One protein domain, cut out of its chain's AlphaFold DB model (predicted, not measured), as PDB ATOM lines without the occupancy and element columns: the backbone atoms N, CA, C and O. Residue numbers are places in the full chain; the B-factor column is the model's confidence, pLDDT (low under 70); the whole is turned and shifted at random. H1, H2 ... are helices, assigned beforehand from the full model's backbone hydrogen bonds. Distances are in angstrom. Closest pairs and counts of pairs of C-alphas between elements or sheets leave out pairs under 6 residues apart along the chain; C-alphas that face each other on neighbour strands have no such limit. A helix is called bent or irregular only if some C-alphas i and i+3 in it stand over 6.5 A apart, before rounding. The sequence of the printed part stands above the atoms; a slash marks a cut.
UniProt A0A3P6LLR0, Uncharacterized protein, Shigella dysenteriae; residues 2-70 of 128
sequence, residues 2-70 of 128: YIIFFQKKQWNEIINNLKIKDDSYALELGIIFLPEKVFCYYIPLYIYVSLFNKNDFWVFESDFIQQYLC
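This is residues 2 to 70 of the 128 residues of an uncharacterized protein of Shigella dysenteriae (UniProt A0A3P6LLR0). Two long helices, H4 and H3, fold back on each other as a somewhat spread hairpin that makes the core, with H5 on one side of it, packed mainly on H3, and the short H1 and H2 on the other side, H1 on H3 and H2 on H4. H4 is kinked near residue 43, and the link of residues 53 to 59 loops from the end of H4 to H5. The printed part has 69 residues with five named helices, H1 to H5 in chain order, and no named strand, and its class is all helix. It is compact, with a radius of gyration of the C-alphas of 10.8 A and spans of 30 by 28 by 17 A.

H4, residues 36 to 52, and H3, residues 20 to 33, are the hub, touching three other helices each. They form a helical hairpin, running opposite ways at a shallow tilt of 28 degrees; their closest C-alphas, of Ile 31 and Phe 39, are 7.2 A apart. H5, residues 60 to 69, touches H3, the closest C-alphas being those of Glu 28 and Phe 60 at 4.5 A. These two run the same way at a shallow tilt of 33 degrees, only just short of steep. H4 and H5 only just touch, with 3 pairs of C-alphas within 8 A, through residues 46 to 50 of H4 alone; the closest C-alphas, of Ser 50 and Glu 61, are 5.6 A apart. They run opposite ways at a steep tilt of 50 degrees. H2, residues 11 to 17, touches H4, running the same way at a steep tilt of 40 degrees; the closest C-alphas, of Trp 11 and Leu 45, are 5.5 A apart. H1, residues 2 to 6, touches residues 26 to 30 of H3 alone, with the C-alphas of Tyr 2 and Ala 26 closest at 4.9 A. H1 and H2 are close but not clearly touching, while H5 is apart from both. Each O i to N i+4 pair is within hydrogen-bond range in H1 and H5, against 2 of 3 in H2, 8 of 10 in H3 and 9 of 13 in H4.

H4 measures 23.5 A from C-alpha 36 at (0.422, 42.844, 3.613) to C-alpha 52 at (-10.505, 22.083, 2.177). It has a kink of 50 degrees near residue 43 and is irregular, with C-alphas 41 and 44 being 7.4 A apart. H3 measures 18.8 A and is irregular too, with C-alphas 22 and 25 being 7.4 A apart. H5 measures 13.1 A, H2 10.5 A and H1 6.6 A, the last beginning at C-alpha 2 at (1.315, 32.914, 14.688).

The two C-alphas farthest apart, of Lys 37 and Asn 55, are 30.2 A apart. The printed part has no cut and no long link: those from H1 to H2, H2 to H3 and H3 to H4 are tight, and that from H4 to H5 is short. The mean pLDDT of the printed part is 88.7, and residues 2 to 3 and 55 to 57 are under 70.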
ATOM      1  N   TYR A   2       1.356  32.790  16.162       65.19
ATOM      2  CA  TYR A   2       1.315  32.914  14.688       65.19
ATOM      3  C   TYR A   2       2.686  33.169  14.030       65.19
ATOM      4  O   TYR A   2       2.972  32.609  12.980       65.19
ATOM      5  N   ILE A   3       3.580  33.937  14.674       63.16
ATOM      6  CA  ILE A   3       4.940  34.167  14.150       63.16
ATOM      7  C   ILE A   3       5.647  32.829  13.904       63.16
ATOM      8  O   ILE A   3       6.174  32.623  12.825       63.16
ATOM      9  N   ILE A   4       5.576  31.878  14.844       75.94
ATOM     10  CA  ILE A   4       6.205  30.547  14.720       75.94
ATOM     11  C   ILE A   4       5.548  29.712  13.608       75.94
ATOM     12  O   ILE A   4       6.205  28.874  12.987       75.94
ATOM     13  N   PHE A   5       4.259  29.935  13.343       86.31
ATOM     14  CA  PHE A   5       3.534  29.225  12.296       86.31
ATOM     15  C   PHE A   5       4.112  29.536  10.909       86.31
ATOM     16  O   PHE A   5       4.461  28.596  10.197       86.31
ATOM     17  N   PHE A   6       4.318  30.820  10.590       89.00
ATOM     18  CA  PHE A   6       4.836  31.283   9.292       89.00
ATOM     19  C   PHE A   6       6.369  31.417   9.229       89.00
ATOM     20  O   PHE A   6       6.955  31.434   8.147       89.00
ATOM     21  N   GLN A   7       7.054  31.532  10.371       85.88
ATOM     22  CA  GLN A   7       8.472  31.896  10.418       85.88
ATOM     23  C   GLN A   7       9.357  30.916   9.643       85.88
ATOM     24  O   GLN A   7       9.518  29.759  10.027       85.88
ATOM     25  N   LYS A   8      10.005  31.446   8.594       82.94
ATOM     26  CA  LYS A   8      10.926  30.726   7.698       82.94
ATOM     27  C   LYS A   8      10.298  29.521   6.988       82.94
ATOM     28  O   LYS A   8      11.048  28.668   6.526       82.94
ATOM     29  N   LYS A   9       8.968  29.456   6.892       89.19
ATOM     30  CA  LYS A   9       8.277  28.389   6.167       89.19
ATOM     31  C   LYS A   9       7.713  28.907   4.859       89.19
ATOM     32  O   LYS A   9       7.085  29.970   4.819       89.19
ATOM     33  N   GLN A  10       7.905  28.134   3.804       92.38
ATOM     34  CA  GLN A  10       7.214  28.345   2.545       92.38
ATOM     35  C   GLN A  10       5.750  27.910   2.664       92.38
ATOM     36  O   GLN A  10       5.394  27.057   3.479       92.38
ATOM     37  N   TRP A  11       4.881  28.493   1.842       93.00
ATOM     38  CA  TRP A  11       3.445  28.207   1.889       93.00
ATOM     39  C   TRP A  11       3.136  26.713   1.643       93.00
ATOM     40  O   TRP A  11       2.272  26.138   2.299       93.00
ATOM     41  N   ASN A  12       3.897  26.049   0.768       91.88
ATOM     42  CA  ASN A  12       3.774  24.619   0.465       91.88
ATOM     43  C   ASN A  12       4.270  23.717   1.611       91.88
ATOM     44  O   ASN A  12       3.706  22.650   1.844       91.88
ATOM     45  N   GLU A  13       5.292  24.138   2.362       92.31
ATOM     46  CA  GLU A  13       5.746  23.429   3.568       92.31
ATOM     47  C   GLU A  13       4.686  23.460   4.672       92.31
ATOM     48  O   GLU A  13       4.520  22.473   5.395       92.31
ATOM     49  N   ILE A  14       3.964  24.581   4.789       92.88
ATOM     50  CA  ILE A  14       2.844  24.722   5.724       92.88
ATOM     51  C   ILE A  14       1.727  23.752   5.337       92.88
ATOM     52  O   ILE A  14       1.311  22.963   6.180       92.88
ATOM     53  N   ILE A  15       1.302  23.741   4.067       91.81
ATOM     54  CA  ILE A  15       0.235  22.848   3.581       91.81
ATOM     55  C   ILE A  15       0.535  21.378   3.877       91.81
ATOM     56  O   ILE A  15      -0.336  20.664   4.368       91.81
ATOM     57  N   ASN A  16       1.765  20.924   3.621       88.75
ATOM     58  CA  ASN A  16       2.137  19.516   3.792       88.75
ATOM     59  C   ASN A  16       2.000  19.007   5.235       88.75
ATOM     60  O   ASN A  16       1.931  17.800   5.452       88.75
ATOM     61  N   ASN A  17       1.981  19.912   6.216       88.94
ATOM     62  CA  ASN A  17       1.894  19.578   7.637       88.94
ATOM     63  C   ASN A  17       0.633  20.143   8.305       88.94
ATOM     64  O   ASN A  17       0.498  20.031   9.524       88.94
ATOM     65  N   LEU A  18      -0.259  20.760   7.527       89.12
ATOM     66  CA  LEU A  18      -1.401  21.498   8.040       89.12
ATOM     67  C   LEU A  18      -2.429  20.560   8.669       89.12
ATOM     68  O   LEU A  18      -2.891  19.598   8.048       89.12
ATOM     69  N   LYS A  19      -2.862  20.904   9.878       88.88
ATOM     70  CA  LYS A  19      -4.037  20.328  10.528       88.88
ATOM     71  C   LYS A  19      -5.029  21.451  10.766       88.88
ATOM     72  O   LYS A  19      -4.946  22.138  11.775       88.88
ATOM     73  N   ILE A  20      -5.984  21.620   9.848       85.31
ATOM     74  CA  ILE A  20      -6.906  22.773   9.827       85.31
ATOM     75  C   ILE A  20      -7.518  23.048  11.209       85.31
ATOM     76  O   ILE A  20      -7.501  24.184  11.666       85.31
ATOM     77  N   LYS A  21      -7.976  22.007  11.915       83.94
ATOM     78  CA  LYS A  21      -8.537  22.127  13.269       83.94
ATOM     79  C   LYS A  21      -7.594  22.783  14.287       83.94
ATOM     80  O   LYS A  21      -8.057  23.534  15.139       83.94
ATOM     81  N   ASP A  22      -6.307  22.464  14.229       87.56
ATOM     82  CA  ASP A  22      -5.305  22.943  15.186       87.56
ATOM     83  C   ASP A  22      -4.689  24.281  14.729       87.56
ATOM     84  O   ASP A  22      -4.261  25.092  15.552       87.56
ATOM     85  N   ASP A  23      -4.667  24.519  13.414       89.81
ATOM     86  CA  ASP A  23      -3.932  25.612  12.777       89.81
ATOM     87  C   ASP A  23      -4.819  26.783  12.311       89.81
ATOM     88  O   ASP A  23      -4.293  27.850  11.987       89.81
ATOM     89  N   SER A  24      -6.150  26.635  12.303       89.62
ATOM     90  CA  SER A  24      -7.103  27.660  11.837       89.62
ATOM     91  C   SER A  24      -6.910  29.007  12.531       89.62
ATOM     92  O   SER A  24      -6.879  30.045  11.875       89.62
ATOM     93  N   TYR A  25      -6.674  28.998  13.843       90.62
ATOM     94  CA  TYR A  25      -6.418  30.220  14.602       90.62
ATOM     95  C   TYR A  25      -5.096  30.897  14.202       90.62
ATOM     96  O   TYR A  25      -4.988  32.121  14.199       90.62
ATOM     97  N   ALA A  26      -4.068  30.127  13.832       92.75
ATOM     98  CA  ALA A  26      -2.825  30.706  13.329       92.75
ATOM     99  C   ALA A  26      -3.020  31.348  11.945       92.75
ATOM    100  O   ALA A  26      -2.419  32.393  11.684       92.75
ATOM    101  N   LEU A  27      -3.874  30.762  11.098       94.00
ATOM    102  CA  LEU A  27      -4.269  31.334   9.809       94.00
ATOM    103  C   LEU A  27      -5.073  32.629   9.990       94.00
ATOM    104  O   LEU A  27      -4.763  33.619   9.331       94.00
ATOM    105  N   GLU A  28      -6.022  32.660  10.926       93.25
ATOM    106  CA  GLU A  28      -6.801  33.858  11.274       93.25
ATOM    107  C   GLU A  28      -5.897  35.000  11.762       93.25
ATOM    108  O   GLU A  28      -5.917  36.111  11.234       93.25
ATOM    109  N   LEU A  29      -4.988  34.707  12.699       93.38
ATOM    110  CA  LEU A  29      -3.989  35.681  13.144       93.38
ATOM    111  C   LEU A  29      -3.059  36.131  12.005       93.38
ATOM    112  O   LEU A  29      -2.579  37.261  12.021       93.38
ATOM    113  N   GLY A  30      -2.786  35.263  11.030       94.00
ATOM    114  CA  GLY A  30      -1.979  35.609   9.864       94.00
ATOM    115  C   GLY A  30      -2.619  36.695   9.001       94.00
ATOM    116  O   GLY A  30      -1.912  37.601   8.571       94.00
ATOM    117  N   ILE A  31      -3.942  36.657   8.829       93.88
ATOM    118  CA  ILE A  31      -4.718  37.669   8.089       93.88
ATOM    119  C   ILE A  31      -4.574  39.038   8.754       93.88
ATOM    120  O   ILE A  31      -4.309  40.024   8.071       93.88
ATOM    121  N   ILE A  32      -4.681  39.074  10.084       91.50
ATOM    122  CA  ILE A  32      -4.705  40.316  10.867       91.50
ATOM    123  C   ILE A  32      -3.299  40.904  11.066       91.50
ATOM    124  O   ILE A  32      -3.131  42.123  11.075       91.50
ATOM    125  N   PHE A  33      -2.289  40.059  11.296       91.75
ATOM    126  CA  PHE A  33      -0.994  40.510  11.818       91.75
ATOM    127  C   PHE A  33       0.188  40.375  10.856       91.75
ATOM    128  O   PHE A  33       1.245  40.950  11.138       91.75
ATOM    129  N   LEU A  34       0.077  39.629   9.751       92.31
ATOM    130  CA  LEU A  34       1.153  39.634   8.761       92.31
ATOM    131  C   LEU A  34       1.157  40.974   8.017       92.31
ATOM    132  O   LEU A  34       0.104  41.438   7.590       92.31
ATOM    133  N   PRO A  35       2.332  41.595   7.801       91.38
ATOM    134  CA  PRO A  35       2.419  42.733   6.899       91.38
ATOM    135  C   PRO A  35       1.889  42.332   5.523       91.38
ATOM    136  O   PRO A  35       2.278  41.279   5.021       91.38
ATOM    137  N   GLU A  36       1.081  43.177   4.885       90.25
ATOM    138  CA  GLU A  36       0.422  42.844   3.613       90.25
ATOM    139  C   GLU A  36       1.393  42.286   2.561       90.25
ATOM    140  O   GLU A  36       1.148  41.239   1.976       90.25
ATOM    141  N   LYS A  37       2.564  42.915   2.393       88.88
ATOM    142  CA  LYS A  37       3.603  42.444   1.456       88.88
ATOM    143  C   LYS A  37       4.037  40.996   1.707       88.88
ATOM    144  O   LYS A  37       4.411  40.294   0.774       88.88
ATOM    145  N   VAL A  38       4.029  40.571   2.968       90.88
ATOM    146  CA  VAL A  38       4.309  39.190   3.373       90.88
ATOM    147  C   VAL A  38       3.070  38.324   3.169       90.88
ATOM    148  O   VAL A  38       3.193  37.208   2.676       90.88
ATOM    149  N   PHE A  39       1.882  38.831   3.500       92.50
ATOM    150  CA  PHE A  39       0.624  38.117   3.305       92.50
ATOM    151  C   PHE A  39       0.384  37.746   1.833       92.50
ATOM    152  O   PHE A  39       0.016  36.606   1.554       92.50
ATOM    153  N   CYS A  40       0.699  38.636   0.881       91.94
ATOM    154  CA  CYS A  40       0.579  38.370  -0.559       91.94
ATOM    155  C   CYS A  40       1.294  37.078  -0.990       91.94
ATOM    156  O   CYS A  40       0.795  36.353  -1.849       91.94
ATOM    157  N   TYR A  41       2.438  36.755  -0.374       92.81
ATOM    158  CA  TYR A  41       3.157  35.504  -0.640       92.81
ATOM    159  C   TYR A  41       2.376  34.259  -0.183       92.81
ATOM    160  O   TYR A  41       2.499  33.198  -0.794       92.81
ATOM    161  N   TYR A  42       1.565  34.378   0.870       94.75
ATOM    162  CA  TYR A  42       0.793  33.281   1.452       94.75
ATOM    163  C   TYR A  42      -0.622  33.132   0.880       94.75
ATOM    164  O   TYR A  42      -1.272  32.145   1.203       94.75
ATOM    165  N   ILE A  43      -1.096  34.009  -0.014       94.88
ATOM    166  CA  ILE A  43      -2.418  33.862  -0.661       94.88
ATOM    167  C   ILE A  43      -2.670  32.452  -1.231       94.88
ATOM    168  O   ILE A  43      -3.749  31.915  -0.979       94.88
ATOM    169  N   PRO A  44      -1.713  31.788  -1.918       95.00
ATOM    170  CA  PRO A  44      -1.918  30.417  -2.387       95.00
ATOM    171  C   PRO A  44      -2.219  29.419  -1.263       95.00
ATOM    172  O   PRO A  44      -3.018  28.509  -1.461       95.00
ATOM    173  N   LEU A  45      -1.614  29.596  -0.080       95.19
ATOM    174  CA  LEU A  45      -1.948  28.807   1.107       95.19
ATOM    175  C   LEU A  45      -3.394  29.072   1.519       95.19
ATOM    176  O   LEU A  45      -4.133  28.111   1.665       95.19
ATOM    177  N   TYR A  46      -3.816  30.329   1.656       95.56
ATOM    178  CA  TYR A  46      -5.183  30.647   2.086       95.56
ATOM    179  C   TYR A  46      -6.242  30.107   1.124       95.56
ATOM    180  O   TYR A  46      -7.152  29.421   1.577       95.56
ATOM    181  N   ILE A  47      -6.059  30.290  -0.189       95.19
ATOM    182  CA  ILE A  47      -6.923  29.684  -1.215       95.19
ATOM    183  C   ILE A  47      -6.952  28.162  -1.059       95.19
ATOM    184  O   ILE A  47      -8.022  27.559  -1.045       95.19
ATOM    185  N   TYR A  48      -5.783  27.525  -0.924       93.56
ATOM    186  CA  TYR A  48      -5.719  26.077  -0.760       93.56
ATOM    187  C   TYR A  48      -6.502  25.632   0.475       93.56
ATOM    188  O   TYR A  48      -7.359  24.768   0.352       93.56
ATOM    189  N   VAL A  49      -6.254  26.219   1.652       92.62
ATOM    190  CA  VAL A  49      -6.921  25.791   2.892       92.62
ATOM    191  C   VAL A  49      -8.428  26.035   2.837       92.62
ATOM    192  O   VAL A  49      -9.173  25.147   3.245       92.62
ATOM    193  N   SER A  50      -8.874  27.164   2.280       92.25
ATOM    194  CA  SER A  50     -10.290  27.466   2.017       92.25
ATOM    195  C   SER A  50     -10.988  26.340   1.246       92.25
ATOM    196  O   SER A  50     -11.975  25.769   1.708       92.25
ATOM    197  N   LEU A  51     -10.377  25.855   0.159       90.00
ATOM    198  CA  LEU A  51     -10.932  24.743  -0.628       90.00
ATOM    199  C   LEU A  51     -11.094  23.426   0.163       90.00
ATOM    200  O   LEU A  51     -11.902  22.581  -0.236       90.00
ATOM    201  N   PHE A  52     -10.367  23.236   1.271       86.44
ATOM    202  CA  PHE A  52     -10.505  22.083   2.177       86.44
ATOM    203  C   PHE A  52     -11.327  22.390   3.443       86.44
ATOM    204  O   PHE A  52     -11.643  21.464   4.190       86.44
ATOM    205  N   ASN A  53     -11.724  23.646   3.670       84.12
ATOM    206  CA  ASN A  53     -12.471  24.103   4.846       84.12
ATOM    207  C   ASN A  53     -13.993  23.853   4.761       84.12
ATOM    208  O   ASN A  53     -14.725  24.112   5.715       84.12
ATOM    209  N   LYS A  54     -14.482  23.296   3.645       73.62
ATOM    210  CA  LYS A  54     -15.920  23.205   3.308       73.62
ATOM    211  C   LYS A  54     -16.814  22.523   4.348       73.62
ATOM    212  O   LYS A  54     -18.014  22.762   4.353       73.62
ATOM    213  N   ASN A  55     -16.260  21.627   5.165       69.38
ATOM    214  CA  ASN A  55     -17.034  20.861   6.147       69.38
ATOM    215  C   ASN A  55     -16.918  21.417   7.568       69.38
ATOM    216  O   ASN A  55     -17.806  21.175   8.384       69.38
ATOM    217  N   ASP A  56     -15.832  22.131   7.859       68.19
ATOM    218  CA  ASP A  56     -15.506  22.558   9.217       68.19
ATOM    219  C   ASP A  56     -15.800  24.047   9.452       68.19
ATOM    220  O   ASP A  56     -15.866  24.470  10.606       68.19
ATOM    221  N   PHE A  57     -16.023  24.821   8.378       68.38
ATOM    222  CA  PHE A  57     -16.461  26.223   8.406       68.38
ATOM    223  C   PHE A  57     -15.646  27.099   9.371       68.38
ATOM    224  O   PHE A  57     -16.194  27.936  10.093       68.38
ATOM    225  N   TRP A  58     -14.324  26.908   9.417       78.38
ATOM    226  CA  TRP A  58     -13.461  27.737  10.254       78.38
ATOM    227  C   TRP A  58     -13.450  29.191   9.759       78.38
ATOM    228  O   TRP A  58     -13.464  29.448   8.558       78.38
ATOM    229  N   VAL A  59     -13.390  30.137  10.701       81.62
ATOM    230  CA  VAL A  59     -13.648  31.573  10.469       81.62
ATOM    231  C   VAL A  59     -12.621  32.249   9.553       81.62
ATOM    232  O   VAL A  59     -12.984  33.160   8.811       81.62
ATOM    233  N   PHE A  60     -11.371  31.767   9.536       90.44
ATOM    234  CA  PHE A  60     -10.272  32.399   8.790       90.44
ATOM    235  C   PHE A  60     -10.593  32.620   7.302       90.44
ATOM    236  O   PHE A  60     -10.113  33.582   6.713       90.44
ATOM    237  N   GLU A  61     -11.376  31.737   6.678       90.38
ATOM    238  CA  GLU A  61     -11.748  31.840   5.264       90.38
ATOM    239  C   GLU A  61     -12.579  33.093   4.994       90.38
ATOM    240  O   GLU A  61     -12.297  33.842   4.059       90.38
ATOM    241  N   SER A  62     -13.551  33.363   5.866       90.31
ATOM    242  CA  SER A  62     -14.389  34.550   5.767       90.31
ATOM    243  C   SER A  62     -13.570  35.822   5.965       90.31
ATOM    244  O   SER A  62     -13.740  36.780   5.212       90.31
ATOM    245  N   ASP A  63     -12.658  35.827   6.938       92.62
ATOM    246  CA  ASP A  63     -11.780  36.974   7.187       92.62
ATOM    247  C   ASP A  63     -10.811  37.207   6.027       92.62
ATOM    248  O   ASP A  63     -10.576  38.348   5.635       92.62
ATOM    249  N   PHE A  64     -10.280  36.133   5.438       94.75
ATOM    250  CA  PHE A  64      -9.386  36.204   4.289       94.75
ATOM    251  C   PHE A  64     -10.093  36.819   3.083       94.75
ATOM    252  O   PHE A  64      -9.581  37.777   2.496       94.75
ATOM    253  N   ILE A  65     -11.269  36.293   2.728       94.00
ATOM    254  CA  ILE A  65     -12.022  36.767   1.568       94.00
ATOM    255  C   ILE A  65     -12.430  38.226   1.773       94.00
ATOM    256  O   ILE A  65     -12.157  39.055   0.906       94.00
ATOM    257  N   GLN A  66     -13.022  38.563   2.922       93.56
ATOM    258  CA  GLN A  66     -13.476  39.929   3.175       93.56
ATOM    259  C   GLN A  66     -12.306  40.914   3.167       93.56
ATOM    260  O   GLN A  66     -12.361  41.903   2.445       93.56
ATOM    261  N   GLN A  67     -11.227  40.642   3.907       92.94
ATOM    262  CA  GLN A  67     -10.141  41.615   4.047       92.94
ATOM    263  C   GLN A  67      -9.293  41.791   2.791       92.94
ATOM    264  O   GLN A  67      -8.764  42.879   2.587       92.94
ATOM    265  N   TYR A  68      -9.124  40.755   1.965       94.56
ATOM    266  CA  TYR A  68      -8.181  40.817   0.843       94.56
ATOM    267  C   TYR A  68      -8.839  40.747  -0.529       94.56
ATOM    268  O   TYR A  68      -8.254  41.237  -1.492       94.56
ATOM    269  N   LEU A  69     -10.022  40.147  -0.646       95.00
ATOM    270  CA  LEU A  69     -10.625  39.835  -1.942       95.00
ATOM    271  C   LEU A  69     -11.955  40.554  -2.187       95.00
ATOM    272  O   LEU A  69     -12.460  40.508  -3.303       95.00
ATOM    273  N   CYS A  70     -12.521  41.249  -1.204       94.31
ATOM    274  CA  CYS A  70     -13.754  42.006  -1.384       94.31
ATOM    275  C   CYS A  70     -13.459  43.520  -1.384       94.31
ATOM    276  O   CYS A  70     -13.092  44.062  -0.340       94.31
TER     277      CYS A  70